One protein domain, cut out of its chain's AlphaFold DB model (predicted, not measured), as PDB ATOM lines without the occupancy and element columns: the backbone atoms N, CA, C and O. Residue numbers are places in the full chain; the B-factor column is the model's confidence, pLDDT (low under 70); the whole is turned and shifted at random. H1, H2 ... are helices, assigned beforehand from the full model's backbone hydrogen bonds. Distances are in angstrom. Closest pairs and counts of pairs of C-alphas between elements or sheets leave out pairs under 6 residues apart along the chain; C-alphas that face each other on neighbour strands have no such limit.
ATOM      1  N   ILE A 166      -6.397   5.379  17.828       81.12
ATOM      2  CA  ILE A 166      -7.035   4.315  17.030       81.12
ATOM      3  C   ILE A 166      -7.068   2.997  17.803       81.12
ATOM      4  O   ILE A 166      -8.082   2.310  17.800       81.12
ATOM      5  N   ASN A 167      -5.996   2.665  18.524       83.69
ATOM      6  CA  ASN A 167      -5.953   1.454  19.338       83.69
ATOM      7  C   ASN A 167      -7.023   1.470  20.447       83.69
ATOM      8  O   ASN A 167      -7.730   0.485  20.649       83.69
ATOM      9  N   GLU A 168      -7.203   2.599  21.138       85.19
ATOM     10  CA  GLU A 168      -8.268   2.740  22.138       85.19
ATOM     11  C   GLU A 168      -9.664   2.665  21.509       85.19
ATOM     12  O   GLU A 168     -10.581   2.101  22.110       85.19
ATOM     13  N   PHE A 169      -9.834   3.219  20.306       85.88
ATOM     14  CA  PHE A 169     -11.072   3.100  19.544       85.88
ATOM     15  C   PHE A 169     -11.373   1.638  19.197       85.88
ATOM     16  O   PHE A 169     -12.458   1.159  19.521       85.88
ATOM     17  N   LEU A 170     -10.409   0.905  18.631       85.38
ATOM     18  CA  LEU A 170     -10.557  -0.508  18.264       85.38
ATOM     19  C   LEU A 170     -10.916  -1.377  19.476       85.38
ATOM     20  O   LEU A 170     -11.898  -2.114  19.429       85.38
ATOM     21  N   GLN A 171     -10.227  -1.200  20.607       87.50
ATOM     22  CA  GLN A 171     -10.563  -1.906  21.851       87.50
ATOM     23  C   GLN A 171     -11.988  -1.612  22.340       87.50
ATOM     24  O   GLN A 171     -12.620  -2.445  22.992       87.50
ATOM     25  N   ARG A 172     -12.513  -0.409  22.083       88.00
ATOM     26  CA  ARG A 172     -13.903  -0.071  22.417       88.00
ATOM     27  C   ARG A 172     -14.890  -0.664  21.421       88.00
ATOM     28  O   ARG A 172     -15.953  -1.089  21.858       88.00
ATOM     29  N   VAL A 173     -14.548  -0.727  20.137       86.50
ATOM     30  CA  VAL A 173     -15.367  -1.392  19.113       86.50
ATOM     31  C   VAL A 173     -15.500  -2.886  19.408       86.50
ATOM     32  O   VAL A 173     -16.613  -3.401  19.383       86.50
ATOM     33  N   GLU A 174     -14.419  -3.564  19.801       87.00
ATOM     34  CA  GLU A 174     -14.465  -4.967  20.239       87.00
ATOM     35  C   GLU A 174     -15.413  -5.159  21.430       87.00
ATOM     36  O   GLU A 174     -16.282  -6.033  21.421       87.00
ATOM     37  N   LYS A 175     -15.312  -4.289  22.442       88.06
ATOM     38  CA  LYS A 175     -16.231  -4.311  23.589       88.06
ATOM     39  C   LYS A 175     -17.675  -4.033  23.170       88.06
ATOM     40  O   LYS A 175     -18.587  -4.650  23.714       88.06
ATOM     41  N   LEU A 176     -17.896  -3.112  22.232       88.12
ATOM     42  CA  LEU A 176     -19.224  -2.790  21.709       88.12
ATOM     43  C   LEU A 176     -19.832  -3.989  20.971       88.12
ATOM     44  O   LEU A 176     -20.997  -4.304  21.198       88.12
ATOM     45  N   SER A 177     -19.036  -4.684  20.155       86.75
ATOM     46  CA  SER A 177     -19.439  -5.913  19.468       86.75
ATOM     47  C   SER A 177     -19.823  -7.008  20.467       86.75
ATOM     48  O   SER A 177     -20.910  -7.575  20.368       86.75
ATOM     49  N   ALA A 178     -19.011  -7.229  21.506       83.88
ATOM     50  CA  ALA A 178     -19.345  -8.180  22.567       83.88
ATOM     51  C   ALA A 178     -20.662  -7.816  23.281       83.88
ATOM     52  O   ALA A 178     -21.506  -8.682  23.506       83.88
ATOM     53  N   LEU A 179     -20.883  -6.531  23.592       86.00
ATOM     54  CA  LEU A 179     -22.135  -6.063  24.199       86.00
ATOM     55  C   LEU A 179     -23.350  -6.287  23.290       86.00
ATOM     56  O   LEU A 179     -24.419  -6.649  23.783       86.00
ATOM     57  N   GLN A 180     -23.203  -6.076  21.981       84.25
ATOM     58  CA  GLN A 180     -24.262  -6.340  21.008       84.25
ATOM     59  C   GLN A 180     -24.578  -7.834  20.918       84.25
ATOM     60  O   GLN A 180     -25.750  -8.191  20.988       84.25
ATOM     61  N   ASN A 181     -23.559  -8.697  20.873       82.31
ATOM     62  CA  ASN A 181     -23.744 -10.149  20.859       82.31
ATOM     63  C   ASN A 181     -24.501 -10.629  22.102       82.31
ATOM     64  O   ASN A 181     -25.478 -11.366  21.986       82.31
ATOM     65  N   ILE A 182     -24.120 -10.143  23.290       82.19
ATOM     66  CA  ILE A 182     -24.822 -10.478  24.537       82.19
ATOM     67  C   ILE A 182     -26.278  -9.995  24.490       82.19
ATOM     68  O   ILE A 182     -27.185 -10.717  24.906       82.19
ATOM     69  N   LYS A 183     -26.527  -8.792  23.957       81.50
ATOM     70  CA  LYS A 183     -27.884  -8.253  23.817       81.50
ATOM     71  C   LYS A 183     -28.742  -9.102  22.868       81.50
ATOM     72  O   LYS A 183     -29.857  -9.462  23.233       81.50
ATOM     73  N   CYS A 184     -28.212  -9.481  21.706       76.81
ATOM     74  CA  CYS A 184     -28.905 -10.346  20.749       76.81
ATOM     75  C   CYS A 184     -29.240 -11.724  21.343       76.81
ATOM     76  O   CYS A 184     -30.351 -12.223  21.156       76.81
ATOM     77  N   LEU A 185     -28.319 -12.315  22.112       76.88
ATOM     78  CA  LEU A 185     -28.566 -13.572  22.827       76.88
ATOM     79  C   LEU A 185     -29.681 -13.424  23.870       76.88
ATOM     80  O   LEU A 185     -30.537 -14.301  23.979       76.88
ATOM     81  N   SER A 186     -29.715 -12.295  24.588       76.31
ATOM     82  CA  SER A 186     -30.755 -12.031  25.589       76.31
ATOM     83  C   SER A 186     -32.153 -11.857  24.984       76.31
ATOM     84  O   SER A 186     -33.136 -12.292  25.583       76.31
ATOM     85  N   ASP A 187     -32.244 -11.283  23.780       76.12
ATOM     86  CA  ASP A 187     -33.515 -11.069  23.078       76.12
ATOM     87  C   ASP A 187     -34.074 -12.377  22.475       76.12
ATOM     88  O   ASP A 187     -35.275 -12.489  22.241       76.12
ATOM     89  N   SER A 228     -25.266 -19.362  41.167       75.12
ATOM     90  CA  SER A 228     -26.190 -19.205  40.037       75.12
ATOM     91  C   SER A 228     -25.688 -18.163  39.035       75.12
ATOM     92  O   SER A 228     -25.624 -18.447  37.842       75.12
ATOM     93  N   VAL A 229     -25.228 -17.000  39.515       74.50
ATOM     94  CA  VAL A 229     -24.651 -15.941  38.666       74.50
ATOM     95  C   VAL A 229     -23.402 -16.436  37.938       74.50
ATOM     96  O   VAL A 229     -23.192 -16.110  36.771       74.50
ATOM     97  N   TYR A 230     -22.571 -17.239  38.603       79.50
ATOM     98  CA  TYR A 230     -21.405 -17.855  37.980       79.50
ATOM     99  C   TYR A 230     -21.796 -18.822  36.848       79.50
ATOM    100  O   TYR A 230     -21.202 -18.761  35.770       79.50
ATOM    101  N   LEU A 231     -22.796 -19.685  37.061       75.25
ATOM    102  CA  LEU A 231     -23.285 -20.607  36.031       75.25
ATOM    103  C   LEU A 231     -23.877 -19.863  34.832       75.25
ATOM    104  O   LEU A 231     -23.569 -20.209  33.692       75.25
ATOM    105  N   GLU A 232     -24.668 -18.818  35.078       79.81
ATOM    106  CA  GLU A 232     -25.197 -17.961  34.016       79.81
ATOM    107  C   GLU A 232     -24.056 -17.304  33.232       79.81
ATOM    108  O   GLU A 232     -23.991 -17.437  32.014       79.81
ATOM    109  N   ALA A 233     -23.088 -16.682  33.913       76.38
ATOM    110  CA  ALA A 233     -21.922 -16.084  33.262       76.38
ATOM    111  C   ALA A 233     -21.139 -17.100  32.412       76.38
ATOM    112  O   ALA A 233     -20.719 -16.778  31.300       76.38
ATOM    113  N   SER A 234     -20.987 -18.334  32.905       74.62
ATOM    114  CA  SER A 234     -20.365 -19.434  32.163       74.62
ATOM    115  C   SER A 234     -21.097 -19.734  30.859       74.62
ATOM    116  O   SER A 234     -20.453 -19.856  29.820       74.62
ATOM    117  N   GLN A 235     -22.427 -19.855  30.911       77.56
ATOM    118  CA  GLN A 235     -23.257 -20.174  29.745       77.56
ATOM    119  C   GLN A 235     -23.173 -19.077  28.680       77.56
ATOM    120  O   GLN A 235     -23.054 -19.370  27.489       77.56
ATOM    121  N   ILE A 236     -23.156 -17.813  29.106       76.31
ATOM    122  CA  ILE A 236     -23.028 -16.660  28.207       76.31
ATOM    123  C   ILE A 236     -21.666 -16.664  27.527       76.31
ATOM    124  O   ILE A 236     -21.589 -16.527  26.313       76.31
ATOM    125  N   LEU A 237     -20.590 -16.843  28.297       74.81
ATOM    126  CA  LEU A 237     -19.235 -16.849  27.751       74.81
ATOM    127  C   LEU A 237     -19.041 -17.987  26.746       74.81
ATOM    128  O   LEU A 237     -18.450 -17.752  25.693       74.81
ATOM    129  N   SER A 238     -19.596 -19.173  27.028       73.38
ATOM    130  CA  SER A 238     -19.609 -20.274  26.062       73.38
ATOM    131  C   SER A 238     -20.445 -19.960  24.822       73.38
ATOM    132  O   SER A 238     -20.013 -20.273  23.722       73.38
ATOM    133  N   GLY A 239     -21.599 -19.300  24.972       73.12
ATOM    134  CA  GLY A 239     -22.446 -18.913  23.840       73.12
ATOM    135  C   GLY A 239     -21.855 -17.790  22.981       73.12
ATOM    136  O   GLY A 239     -22.170 -17.688  21.802       73.12
ATOM    137  N   CYS A 240     -20.984 -16.953  23.548       69.62
ATOM    138  CA  CYS A 240     -20.309 -15.870  22.831       69.62
ATOM    139  C   CYS A 240     -18.971 -16.283  22.191       69.62
ATOM    140  O   CYS A 240     -18.291 -15.406  21.658       69.62
ATOM    141  N   ASN A 241     -18.551 -17.554  22.280       70.12
ATOM    142  CA  ASN A 241     -17.220 -18.020  21.853       70.12
ATOM    143  C   ASN A 241     -16.054 -17.186  22.436       70.12
ATOM    144  O   ASN A 241     -14.974 -17.082  21.849       70.12
ATOM    145  N   LEU A 242     -16.247 -16.572  23.611       67.38
ATOM    146  CA  LEU A 242     -15.240 -15.710  24.225       67.38
ATOM    147  C   LEU A 242     -14.182 -16.567  24.921       67.38
ATOM    148  O   LEU A 242     -14.386 -17.088  26.018       67.38
ATOM    149  N   SER A 243     -13.023 -16.686  24.282       66.44
ATOM    150  CA  SER A 243     -11.882 -17.420  24.824       66.44
ATOM    151  C   SER A 243     -11.011 -16.494  25.679       66.44
ATOM    152  O   SER A 243     -10.532 -15.460  25.213       66.44
ATOM    153  N   ILE A 244     -10.791 -16.843  26.948       69.69
ATOM    154  CA  ILE A 244      -9.997 -16.020  27.873       69.69
ATOM    155  C   ILE A 244      -8.514 -16.329  27.652       69.69
ATOM    156  O   ILE A 244      -8.073 -17.451  27.878       69.69
ATOM    157  N   LEU A 245      -7.722 -15.343  27.233       69.81
ATOM    158  CA  LEU A 245      -6.266 -15.476  27.121       69.81
ATOM    159  C   LEU A 245      -5.588 -15.264  28.483       69.81
ATOM    160  O   LEU A 245      -5.874 -14.300  29.196       69.81
ATOM    161  N   ASN A 246      -4.658 -16.148  28.851       75.19
ATOM    162  CA  ASN A 246      -3.773 -15.912  29.990       75.19
ATOM    163  C   ASN A 246      -2.714 -14.843  29.660       75.19
ATOM    164  O   ASN A 246      -2.482 -14.540  28.490       75.19
ATOM    165  N   PRO A 247      -1.990 -14.321  30.671       71.81
ATOM    166  CA  PRO A 247      -0.874 -13.398  30.448       71.81
ATOM    167  C   PRO A 247       0.246 -13.944  29.546       71.81
ATOM    168  O   PRO A 247       1.076 -13.177  29.076       71.81
ATOM    169  N   ASN A 248       0.274 -15.258  29.302       81.62
ATOM    170  CA  ASN A 248       1.235 -15.925  28.426       81.62
ATOM    171  C   ASN A 248       0.675 -16.149  27.004       81.62
ATOM    172  O   ASN A 248       1.261 -16.918  26.246       81.62
ATOM    173  N   GLY A 249      -0.474 -15.557  26.658       79.38
ATOM    174  CA  GLY A 249      -1.094 -15.680  25.338       79.38
ATOM    175  C   GLY A 249      -1.694 -17.055  25.021       79.38
ATOM    176  O   GLY A 249      -1.976 -17.337  23.862       79.38
ATOM    177  N   LYS A 250      -1.903 -17.929  26.013       80.44
ATOM    178  CA  LYS A 250      -2.635 -19.193  25.833       80.44
ATOM    179  C   LYS A 250      -4.093 -19.035  26.226       80.44
ATOM    180  O   LYS A 250      -4.384 -18.505  27.300       80.44
ATOM    181  N   TYR A 251      -4.981 -19.579  25.401       74.88
ATOM    182  CA  TYR A 251      -6.382 -19.746  25.754       74.88
ATOM    183  C   TYR A 251      -6.511 -20.615  27.003       74.88
ATOM    184  O   TYR A 251      -5.928 -21.696  27.106       74.88
ATOM    185  N   ILE A 252      -7.243 -20.095  27.976       78.38
ATOM    186  CA  ILE A 252      -7.599 -20.777  29.205       78.38
ATOM    187  C   ILE A 252      -9.039 -21.241  29.048       78.38
ATOM    188  O   ILE A 252      -9.913 -20.442  28.707       78.38
ATOM    189  N   SER A 253      -9.301 -22.515  29.334       77.31
ATOM    190  CA  SER A 253     -10.678 -22.969  29.485       77.31
ATOM    191  C   SER A 253     -11.339 -22.229  30.649       77.31
ATOM    192  O   SER A 253     -10.693 -21.874  31.638       77.31
ATOM    193  N   PHE A 254     -12.646 -22.008  30.565       67.75
ATOM    194  CA  PHE A 254     -13.380 -21.348  31.644       67.75
ATOM    195  C   PHE A 254     -13.227 -22.085  32.991       67.75
ATOM    196  O   PHE A 254     -13.088 -21.459  34.039       67.75
ATOM    197  N   GLU A 255     -13.128 -23.414  32.955       73.81
ATOM    198  CA  GLU A 255     -12.861 -24.251  34.127       73.81
ATOM    199  C   GLU A 255     -11.512 -23.938  34.792       73.81
ATOM    200  O   GLU A 255     -11.419 -23.833  36.016       73.81
ATOM    201  N   GLU A 256     -10.471 -23.694  33.997       79.00
ATOM    202  CA  GLU A 256      -9.151 -23.321  34.503       79.00
ATOM    203  C   GLU A 256      -9.139 -21.874  35.038       79.00
ATOM    204  O   GLU A 256      -8.510 -21.598  36.064       79.00
ATOM    205  N   VAL A 257      -9.910 -20.957  34.436       75.19
ATOM    206  CA  VAL A 257     -10.147 -19.614  35.006       75.19
ATOM    207  C   VAL A 257     -10.832 -19.719  36.367       75.19
ATOM    208  O   VAL A 257     -10.408 -19.058  37.323       75.19
ATOM    209  N   ASN A 258     -11.835 -20.588  36.488       71.12
ATOM    210  CA  ASN A 258     -12.539 -20.805  37.742       71.12
ATOM    211  C   ASN A 258     -11.628 -21.414  38.814       71.12
ATOM    212  O   ASN A 258     -11.576 -20.934  39.949       71.12
ATOM    213  N   ARG A 259     -10.814 -22.408  38.442       81.75
ATOM    214  CA  ARG A 259      -9.799 -22.994  39.326       81.75
ATOM    215  C   ARG A 259      -8.844 -21.926  39.866       81.75
ATOM    216  O   ARG A 259      -8.541 -21.915  41.061       81.75
ATOM    217  N   LEU A 260      -8.393 -21.006  39.011       78.44
ATOM    218  CA  LEU A 260      -7.518 -19.897  39.401       78.44
ATOM    219  C   LEU A 260      -8.224 -18.880  40.310       78.44
ATOM    220  O   LEU A 260      -7.612 -18.390  41.265       78.44
ATOM    221  N   ALA A 261      -9.496 -18.572  40.049       73.19
ATOM    222  CA  ALA A 261     -10.306 -17.693  40.891       73.19
ATOM    223  C   ALA A 261     -10.501 -18.289  42.295       73.19
ATOM    224  O   ALA A 261     -10.176 -17.631  43.289       73.19
ATOM    225  N   HIS A 262     -10.902 -19.562  42.381       74.69
ATOM    226  CA  HIS A 262     -10.997 -20.300  43.642       74.69
ATOM    227  C   HIS A 262      -9.660 -20.319  44.386       74.69
ATOM    228  O   HIS A 262      -9.606 -19.973  45.565       74.69
ATOM    229  N   GLN A 263      -8.551 -20.615  43.699       77.94
ATOM    230  CA  GLN A 263      -7.228 -20.621  44.321       77.94
ATOM    231  C   GLN A 263      -6.860 -19.255  44.930       77.94
ATOM    232  O   GLN A 263      -6.256 -19.203  46.006       77.94
ATOM    233  N   LYS A 264      -7.215 -18.141  44.273       74.06
ATOM    234  CA  LYS A 264      -6.990 -16.785  44.802       74.06
ATOM    235  C   LYS A 264      -7.870 -16.480  46.017       74.06
ATOM    236  O   LYS A 264      -7.369 -15.897  46.983       74.06
ATOM    237  N   LEU A 265      -9.134 -16.897  46.000       66.00
ATOM    238  CA  LEU A 265     -10.055 -16.729  47.127       66.00
ATOM    239  C   LEU A 265      -9.581 -17.524  48.354       66.00
ATOM    240  O   LEU A 265      -9.418 -16.948  49.432       66.00
ATOM    241  N   THR A 266      -9.217 -18.799  48.185       71.25
ATOM    242  CA  THR A 266      -8.708 -19.647  49.279       71.25
ATOM    243  C   THR A 266      -7.376 -19.133  49.839       71.25
ATOM    244  O   THR A 266      -7.171 -19.111  51.052       71.25
ATOM    245  N   ARG A 267      -6.467 -18.637  48.982       70.94
ATOM    246  CA  ARG A 267      -5.211 -18.003  49.435       70.94
ATOM    247  C   ARG A 267      -5.447 -16.738  50.260       70.94
ATOM    248  O   ARG A 267      -4.630 -16.427  51.125       70.94
TER     249      ARG A 267
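What this domain is: This is residues 166 to 187 and 228 to 267 of the 422 residues of the protein "Hypothetical protein" of Rotaria sordida (UniProt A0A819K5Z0). You are looking at a loose, open set of three helices, in which no helix touches another: the long H1 stands at one side, with its second half near the last turns of H2, and H3 starts beside H2 and runs away from it. Between H2 and H3 the chain makes a narrow loop that folds back on itself, where residues 244 to 245 pair antiparallel with residues 251 to 252. The ends of the printed part stick out, residues 166 to 177 of H1 and residues 259 to 267 of H3. The printed part has 62 residues with three named helices, in the order H1, H2, H3, and no named strand; the class is all helix. The whole is loose, with a radius of gyration of the C-alphas of 13.9 A and spans of 38 by 31 by 17 A.

How they stand to each other: Start with H1, residues 166 to 187, and look from it to H2, residues 228 to 239. They are close but not clearly touching, and their closest C-alphas are those of Ile 182 and Ile 236, 7.4 A apart. Their lines stand at 71 degrees, only just about perpendicular. Next look from H2 to H3, residues 254 to 267. These two are also close but not clearly touching, and their closest C-alphas, of Ser 234 and Phe 254, are 7.3 A apart. They run opposite ways at a shallow tilt of 34 degrees, only just short of steep. H1 and H3 are apart. On the backbone you will find every O i to N i+4 pair within hydrogen-bond range in H1, H2 and H3.

Where its parts are: Find C-alpha 166 at (-7.035, 4.315, 17.030); from there H1 runs 31.2 A to C-alpha 187 at (-33.515, -11.069, 23.078). After the cut, H2 begins at C-alpha 228 and runs 16.6 A to C-alpha 239. Residues 240 to 253 then belong to no named element. H3 begins at Phe 254 and runs 19.9 A to C-alpha 267 at (-5.211, -18.003, 49.435).

The domain as a whole: The two C-alphas farthest apart, those of Ile 166 and Thr 266, are 40.2 A apart. Residues 188 to 227 are not printed, and across this cut C-alpha 187 and C-alpha 228 are 20.2 A apart. The link from H2 to H3, 14 residues, is long. The mean pLDDT of the printed part is 77.7; look for values under 70 at residue 240, residues 242 to 245, residue 254 and residue 265.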